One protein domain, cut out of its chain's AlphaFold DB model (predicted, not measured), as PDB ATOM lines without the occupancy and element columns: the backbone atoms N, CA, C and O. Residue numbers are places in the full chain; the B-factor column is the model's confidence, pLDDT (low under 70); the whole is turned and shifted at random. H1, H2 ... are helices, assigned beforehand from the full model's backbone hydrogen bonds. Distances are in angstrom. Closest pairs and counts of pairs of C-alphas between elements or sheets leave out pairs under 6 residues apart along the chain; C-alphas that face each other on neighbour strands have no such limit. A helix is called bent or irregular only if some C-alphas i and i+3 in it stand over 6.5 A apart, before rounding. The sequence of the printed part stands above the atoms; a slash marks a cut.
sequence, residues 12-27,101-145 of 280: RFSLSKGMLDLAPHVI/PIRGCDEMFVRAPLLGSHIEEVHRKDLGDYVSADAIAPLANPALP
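AT A GLANCE: This is residues 12 to 27 and 101 to 145 of the 280 residues of the protein "C2H2-type domain-containing protein" of Scleroderma citrinum Foug A (UniProt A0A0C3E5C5). The longer helix, H2, makes one side of a small rounded body; the shorter H1 is set steeply to it near its first residues, and loops make up much of the rest. Residues 128 to 145, with no named element, lead away from H2. The 61 printed residues have two named helices, H1 then H2, and no named strand: all helix, with 25 residues in named elements, under half. It is compact, radius of gyration of the C-alphas 10.9 A, spanning 32 by 25 by 19 A.

HOW THE PARTS SIT: H2, residues 112 to 127, has a kink of 39 degrees near residue 121. With residues 112 to 116 alone it only just touches H1, residues 17 to 25, with 3 pairs of C-alphas within 8 A; the closest, of Leu 20 and Gly 116, are 6.7 A apart. They run opposite ways at a steep tilt of 67 degrees, only just short of about perpendicular. Residues 13 to 14 pair antiparallel with 130 to 131. O i to N i+4 pairs are within hydrogen-bond range in 9 of 12 for H2 and 3 of 5 for H1.

IN THESE COORDINATES: H2 measures 19.7 A from C-alpha 112 to C-alpha 127 at (170.200, 175.198, 260.454); H1 measures 14.3 A from C-alpha 17 at (173.461, 162.234, 266.050). Both are only just irregular: C-alphas 122 and 125, and 21 and 24, are each 6.8 A apart.

THE WHOLE: The farthest C-alphas, of Glu 121 and Pro 145, are 32.3 A apart. Residues 28 to 100, in the link from H1 to H2, are not printed; C-alphas 27 and 101 are 9.2 A apart across the cut. Residues 143 to 145 have pLDDT under 70.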
ATOM      1  N   ARG A  12     169.720 172.909 272.679       76.19
ATOM      2  CA  ARG A  12     170.314 172.802 271.344       76.19
ATOM      3  C   ARG A  12     170.613 171.337 271.070       76.19
ATOM      4  O   ARG A  12     171.279 170.689 271.874       76.19
ATOM      5  N   PHE A  13     170.134 170.829 269.944       77.19
ATOM      6  CA  PHE A  13     170.404 169.461 269.511       77.19
ATOM      7  C   PHE A  13     171.491 169.474 268.438       77.19
ATOM      8  O   PHE A  13     171.449 170.310 267.538       77.19
ATOM      9  N   SER A  14     172.457 168.558 268.538       81.25
ATOM     10  CA  SER A  14     173.459 168.352 267.486       81.25
ATOM     11  C   SER A  14     172.793 167.752 266.246       81.25
ATOM     12  O   SER A  14     172.023 166.794 266.371       81.25
ATOM     13  N   LEU A  15     173.091 168.319 265.072       78.81
ATOM     14  CA  LEU A  15     172.405 168.015 263.814       78.81
ATOM     15  C   LEU A  15     172.490 166.532 263.404       78.81
ATOM     16  O   LEU A  15     171.487 165.963 262.996       78.81
ATOM     17  N   SER A  16     173.648 165.878 263.535       76.88
ATOM     18  CA  SER A  16     173.837 164.525 262.985       76.88
ATOM     19  C   SER A  16     173.304 163.425 263.908       76.88
ATOM     20  O   SER A  16     172.395 162.683 263.548       76.88
ATOM     21  N   LYS A  17     173.833 163.320 265.131       86.25
ATOM     22  CA  LYS A  17     173.461 162.234 266.050       86.25
ATOM     23  C   LYS A  17     172.101 162.463 266.711       86.25
ATOM     24  O   LYS A  17     171.292 161.547 266.792       86.25
ATOM     25  N   GLY A  18     171.835 163.696 267.145       89.38
ATOM     26  CA  GLY A  18     170.614 164.017 267.884       89.38
ATOM     27  C   GLY A  18     169.350 163.874 267.040       89.38
ATOM     28  O   GLY A  18     168.324 163.445 267.552       89.38
ATOM     29  N   MET A  19     169.412 164.198 265.746       92.50
ATOM     30  CA  MET A  19     168.244 164.100 264.865       92.50
ATOM     31  C   MET A  19     167.892 162.649 264.518       92.50
ATOM     32  O   MET A  19     166.711 162.302 264.491       92.50
ATOM     33  N   LEU A  20     168.889 161.778 264.329       94.25
ATOM     34  CA  LEU A  20     168.650 160.349 264.096       94.25
ATOM     35  C   LEU A  20     167.933 159.684 265.278       94.25
ATOM     36  O   LEU A  20     167.039 158.869 265.065       94.25
ATOM     37  N   ASP A  21     168.261 160.089 266.507       94.31
ATOM     38  CA  ASP A  21     167.605 159.584 267.719       94.31
ATOM     39  C   ASP A  21     166.148 160.075 267.847       94.31
ATOM     40  O   ASP A  21     165.315 159.398 268.449       94.31
ATOM     41  N   LEU A  22     165.811 161.238 267.272       94.94
ATOM     42  CA  LEU A  22     164.460 161.813 267.313       94.94
ATOM     43  C   LEU A  22     163.533 161.273 266.222       94.94
ATOM     44  O   LEU A  22     162.322 161.202 266.441       94.94
ATOM     45  N   ALA A  23     164.072 160.875 265.070       96.50
ATOM     46  CA  ALA A  23     163.281 160.433 263.922       96.50
ATOM     47  C   ALA A  23     162.257 159.316 264.237       96.50
ATOM     48  O   ALA A  23     161.100 159.447 263.833       96.50
ATOM     49  N   PRO A  24     162.574 158.273 265.037       96.75
ATOM     50  CA  PRO A  24     161.609 157.233 265.412       96.75
ATOM     51  C   PRO A  24     160.407 157.732 266.232       96.75
ATOM     52  O   PRO A  24     159.407 157.022 266.381       96.75
ATOM     53  N   HIS A  25     160.519 158.926 266.817       96.56
ATOM     54  CA  HIS A  25     159.515 159.524 267.688       96.56
ATOM     55  C   HIS A  25     158.609 160.526 266.978       96.56
ATOM     56  O   HIS A  25     157.624 160.944 267.581       96.56
ATOM     57  N   VAL A  26     158.916 160.921 265.747       96.94
ATOM     58  CA  VAL A  26     158.109 161.881 264.985       96.94
ATOM     59  C   VAL A  26     156.707 161.317 264.753       96.94
ATOM     60  O   VAL A  26     156.531 160.116 264.528       96.94
ATOM     61  N   ILE A  27     155.698 162.187 264.854       96.62
ATOM     62  CA  ILE A  27     154.303 161.792 264.663       96.62
ATOM     63  C   ILE A  27     154.067 161.415 263.199       96.62
ATOM     64  O   ILE A  27     154.191 162.246 262.305       96.62
ATOM     65  N   PRO A 101     162.950 164.526 261.085       96.88
ATOM     66  CA  PRO A 101     162.478 165.184 262.305       96.88
ATOM     67  C   PRO A 101     162.422 166.713 262.200       96.88
ATOM     68  O   PRO A 101     162.058 167.364 263.179       96.88
ATOM     69  N   ILE A 102     162.789 167.306 261.062       96.31
ATOM     70  CA  ILE A 102     162.807 168.758 260.868       96.31
ATOM     71  C   ILE A 102     161.443 169.231 260.369       96.31
ATOM     72  O   ILE A 102     160.877 168.713 259.409       96.31
ATOM     73  N   ARG A 103     160.901 170.243 261.040       96.38
ATOM     74  CA  ARG A 103     159.585 170.807 260.760       96.38
ATOM     75  C   ARG A 103     159.551 171.422 259.359       96.38
ATOM     76  O   ARG A 103     160.306 172.345 259.071       96.38
ATOM     77  N   GLY A 104     158.614 170.955 258.534       95.81
ATOM     78  CA  GLY A 104     158.454 171.392 257.144       95.81
ATOM     79  C   GLY A 104     159.216 170.541 256.124       95.81
ATOM     80  O   GLY A 104     159.160 170.857 254.941       95.81
ATOM     81  N   CYS A 105     159.903 169.481 256.559       97.25
ATOM     82  CA  CYS A 105     160.459 168.463 255.676       97.25
ATOM     83  C   CYS A 105     159.565 167.216 255.691       97.25
ATOM     84  O   CYS A 105     159.422 166.576 256.731       97.25
ATOM     85  N   ASP A 106     158.989 166.870 254.539       96.50
ATOM     86  CA  ASP A 106     158.091 165.715 254.380       96.50
ATOM     87  C   ASP A 106     158.814 164.473 253.814       96.50
ATOM     88  O   ASP A 106     158.184 163.476 253.454       96.50
ATOM     89  N   GLU A 107     160.147 164.519 253.736       97.94
ATOM     90  CA  GLU A 107     160.964 163.417 253.230       97.94
ATOM     91  C   GLU A 107     160.987 162.230 254.206       97.94
ATOM     92  O   GLU A 107     161.056 162.376 255.433       97.94
ATOM     93  N   MET A 108     160.955 161.023 253.639       97.62
ATOM     94  CA  MET A 108     160.898 159.762 254.376       97.62
ATOM     95  C   MET A 108     161.960 158.785 253.871       97.62
ATOM     96  O   MET A 108     162.148 158.603 252.670       97.62
ATOM     97  N   PHE A 109     162.620 158.089 254.795       97.31
ATOM     98  CA  PHE A 109     163.790 157.264 254.507       97.31
ATOM     99  C   PHE A 109     163.630 155.857 255.059       97.31
ATOM    100  O   PHE A 109     163.352 155.663 256.234       97.31
ATOM    101  N   VAL A 110     163.887 154.841 254.241       94.44
ATOM    102  CA  VAL A 110     163.807 153.433 254.676       94.44
ATOM    103  C   VAL A 110     164.924 153.070 255.669       94.44
ATOM    104  O   VAL A 110     164.769 152.164 256.479       94.44
ATOM    105  N   ARG A 111     166.073 153.760 255.624       93.75
ATOM    106  CA  ARG A 111     167.252 153.432 256.443       93.75
ATOM    107  C   ARG A 111     167.829 154.666 257.129       93.75
ATOM    108  O   ARG A 111     167.919 155.727 256.516       93.75
ATOM    109  N   ALA A 112     168.324 154.483 258.353       94.50
ATOM    110  CA  ALA A 112     168.939 155.547 259.150       94.50
ATOM    111  C   ALA A 112     170.145 156.248 258.477       94.50
ATOM    112  O   ALA A 112     170.210 157.471 258.560       94.50
ATOM    113  N   PRO A 113     171.062 155.561 257.756       95.31
ATOM    114  CA  PRO A 113     172.168 156.242 257.079       95.31
ATOM    115  C   PRO A 113     171.708 157.220 255.993       95.31
ATOM    116  O   PRO A 113     172.287 158.290 255.861       95.31
ATOM    117  N   LEU A 114     170.639 156.884 255.257       96.31
ATOM    118  CA  LEU A 114     170.086 157.761 254.218       96.31
ATOM    119  C   LEU A 114     169.474 159.023 254.827       96.31
ATOM    120  O   LEU A 114     169.683 160.115 254.311       96.31
ATOM    121  N   LEU A 115     168.774 158.871 255.954       97.06
ATOM    122  CA  LEU A 115     168.272 160.004 256.725       97.06
ATOM    123  C   LEU A 115     169.423 160.888 257.235       97.06
ATOM    124  O   LEU A 115     169.324 162.109 257.177       97.06
ATOM    125  N   GLY A 116     170.522 160.285 257.700       96.00
ATOM    126  CA  GLY A 116     171.713 161.014 258.145       96.00
ATOM    127  C   GLY A 116     172.318 161.869 257.030       96.00
ATOM    128  O   GLY A 116     172.489 163.072 257.213       96.00
ATOM    129  N   SER A 117     172.555 161.275 255.857       96.50
ATOM    130  CA  SER A 117     173.042 162.003 254.677       96.50
ATOM    131  C   SER A 117     172.079 163.111 254.247       96.50
ATOM    132  O   SER A 117     172.512 164.229 253.993       96.50
ATOM    133  N   HIS A 118     170.769 162.849 254.247       97.12
ATOM    134  CA  HIS A 118     169.763 163.866 253.941       97.12
ATOM    135  C   HIS A 118     169.839 165.069 254.891       97.12
ATOM    136  O   HIS A 118     169.832 166.214 254.441       97.12
ATOM    137  N   ILE A 119     169.947 164.826 256.198       95.75
ATOM    138  CA  ILE A 119     170.059 165.897 257.193       95.75
ATOM    139  C   ILE A 119     171.337 166.719 256.961       95.75
ATOM    140  O   ILE A 119     171.298 167.949 257.017       95.75
ATOM    141  N   GLU A 120     172.457 166.068 256.648       94.69
ATOM    142  CA  GLU A 120     173.727 166.748 256.379       94.69
ATOM    143  C   GLU A 120     173.739 167.543 255.063       94.69
ATOM    144  O   GLU A 120     174.355 168.605 255.004       94.69
ATOM    145  N   GLU A 121     173.072 167.069 254.012       95.69
ATOM    146  CA  GLU A 121     173.091 167.708 252.690       95.69
ATOM    147  C   GLU A 121     172.037 168.809 252.546       95.69
ATOM    148  O   GLU A 121     172.327 169.884 252.009       95.69
ATOM    149  N   VAL A 122     170.821 168.551 253.035       96.12
ATOM    150  CA  VAL A 122     169.663 169.437 252.859       96.12
ATOM    151  C   VAL A 122     169.582 170.452 253.990       96.12
ATOM    152  O   VAL A 122     169.403 171.639 253.741       96.12
ATOM    153  N   HIS A 123     169.762 170.018 255.238       95.00
ATOM    154  CA  HIS A 123     169.435 170.848 256.399       95.00
ATOM    155  C   HIS A 123     170.632 171.540 257.054       95.00
ATOM    156  O   HIS A 123     170.454 172.538 257.755       95.00
ATOM    157  N   ARG A 124     171.861 171.080 256.798       93.38
ATOM    158  CA  ARG A 124     173.075 171.691 257.365       93.38
ATOM    159  C   ARG A 124     173.272 173.148 256.951       93.38
ATOM    160  O   ARG A 124     173.784 173.937 257.742       93.38
ATOM    161  N   LYS A 125     172.878 173.517 255.728       91.69
ATOM    162  CA  LYS A 125     173.019 174.893 255.222       91.69
ATOM    163  C   LYS A 125     172.058 175.866 255.906       91.69
ATOM    164  O   LYS A 125     172.450 176.996 256.176       91.69
ATOM    165  N   ASP A 126     170.851 175.406 256.225       89.88
ATOM    166  CA  ASP A 126     169.788 176.258 256.767       89.88
ATOM    167  C   ASP A 126     169.840 176.366 258.297       89.88
ATOM    168  O   ASP A 126     169.541 177.419 258.858       89.88
ATOM    169  N   LEU A 127     170.223 175.284 258.987       86.44
ATOM    170  CA  LEU A 127     170.200 175.198 260.454       86.44
ATOM    171  C   LEU A 127     171.598 175.282 261.096       86.44
ATOM    172  O   LEU A 127     171.705 175.501 262.302       86.44
ATOM    173  N   GLY A 128     172.678 175.130 260.322       89.69
ATOM    174  CA  GLY A 128     174.042 175.041 260.853       89.69
ATOM    175  C   GLY A 128     174.288 173.728 261.608       89.69
ATOM    176  O   GLY A 128     173.742 172.691 261.251       89.69
ATOM    177  N   ASP A 129     175.109 173.751 262.663       88.44
ATOM    178  CA  ASP A 129     175.427 172.541 263.450       88.44
ATOM    179  C   ASP A 129     174.399 172.237 264.566       88.44
ATOM    180  O   ASP A 129     174.447 171.168 265.189       88.44
ATOM    181  N   TYR A 130     173.465 173.162 264.828       89.00
ATOM    182  CA  TYR A 130     172.518 173.080 265.942       89.00
ATOM    183  C   TYR A 130     171.084 173.398 265.524       89.00
ATOM    184  O   TYR A 130     170.804 174.459 264.980       89.00
ATOM    185  N   VAL A 131     170.152 172.525 265.904       89.31
ATOM    186  CA  VAL A 131     168.717 172.715 265.645       89.31
ATOM    187  C   VAL A 131     168.022 173.261 266.894       89.31
ATOM    188  O   VAL A 131     168.217 172.747 268.002       89.31
ATOM    189  N   SER A 132     167.208 174.309 266.719       89.69
ATOM    190  CA  SER A 132     166.317 174.828 267.767       89.69
ATOM    191  C   SER A 132     165.126 173.891 267.975       89.69
ATOM    192  O   SER A 132     164.620 173.315 267.017       89.69
ATOM    193  N   ALA A 133     164.622 173.785 269.206       88.88
ATOM    194  CA  ALA A 133     163.469 172.938 269.523       88.88
ATOM    195  C   ALA A 133     162.215 173.268 268.685       88.88
ATOM    196  O   ALA A 133     161.459 172.366 268.340       88.88
ATOM    197  N   ASP A 134     162.027 174.534 268.301       89.38
ATOM    198  CA  ASP A 134     160.875 174.986 267.499       89.38
ATOM    199  C   ASP A 134     160.919 174.518 266.034       89.38
ATOM    200  O   ASP A 134     159.892 174.503 265.345       89.38
ATOM    201  N   ALA A 135     162.112 174.140 265.564       93.31
ATOM    202  CA  ALA A 135     162.347 173.596 264.232       93.31
ATOM    203  C   ALA A 135     162.169 172.069 264.182       93.31
ATOM    204  O   ALA A 135     162.306 171.482 263.113       93.31
ATOM    205  N   ILE A 136     161.855 171.418 265.307       93.94
ATOM    206  CA  ILE A 136     161.628 169.972 265.374       93.94
ATOM    207  C   ILE A 136     160.143 169.687 265.126       93.94
ATOM    208  O   ILE A 136     159.257 170.369 265.650       93.94
ATOM    209  N   ALA A 137     159.862 168.682 264.302       95.19
ATOM    210  CA  ALA A 137     158.515 168.198 264.051       95.19
ATOM    211  C   ALA A 137     157.863 167.676 265.350       95.19
ATOM    212  O   ALA A 137     158.556 167.220 266.263       95.19
ATOM    213  N   PRO A 138     156.524 167.708 265.461       94.38
ATOM    214  CA  PRO A 138     155.828 167.156 266.617       94.38
ATOM    215  C   PRO A 138     156.238 165.704 266.902       94.38
ATOM    216  O   PRO A 138     156.195 164.847 266.018       94.38
ATOM    217  N   LEU A 139     156.618 165.430 268.153       94.56
ATOM    218  CA  LEU A 139     157.010 164.099 268.616       94.56
ATOM    219  C   LEU A 139     155.841 163.418 269.339       94.56
ATOM    220  O   LEU A 139     155.104 164.048 270.098       94.56
ATOM    221  N   ALA A 140     155.695 162.110 269.145       91.12
ATOM    222  CA  ALA A 140     154.632 161.286 269.713       91.12
ATOM    223  C   ALA A 140     154.703 161.172 271.239       91.12
ATOM    224  O   ALA A 140     153.687 160.916 271.884       91.12
ATOM    225  N   ASN A 141     155.890 161.361 271.813       85.31
ATOM    226  CA  ASN A 141     156.042 161.529 273.246       85.31
ATOM    227  C   ASN A 141     156.270 163.021 273.506       85.31
ATOM    228  O   ASN A 141     157.404 163.479 273.333       85.31
ATOM    229  N   PRO A 142     155.221 163.799 273.841       72.62
ATOM    230  CA  PRO A 142     155.415 165.196 274.180       72.62
ATOM    231  C   PRO A 142     156.418 165.228 275.326       72.62
ATOM    232  O   PRO A 142     156.210 164.566 276.347       72.62
ATOM    233  N   ALA A 143     157.533 165.936 275.130       65.81
ATOM    234  CA  ALA A 143     158.484 166.151 276.205       65.81
ATOM    235  C   ALA A 143     157.674 166.653 277.400       65.81
ATOM    236  O   ALA A 143     157.005 167.685 277.291       65.81
ATOM    237  N   LEU A 144     157.659 165.875 278.491       59.31
ATOM    238  CA  LEU A 144     156.966 166.275 279.707       59.31
ATOM    239  C   LEU A 144     157.409 167.710 279.997       59.31
ATOM    240  O   LEU A 144     158.620 167.957 279.969       59.31
ATOM    241  N   PRO A 145     156.477 168.662 280.183       60.00
ATOM    242  CA  PRO A 145     156.854 170.033 280.468       60.00
ATOM    243  C   PRO A 145     157.777 170.006 281.687       60.00
ATOM    244  O   PRO A 145     157.358 169.685 282.794       60.00
TER     245      PRO A 145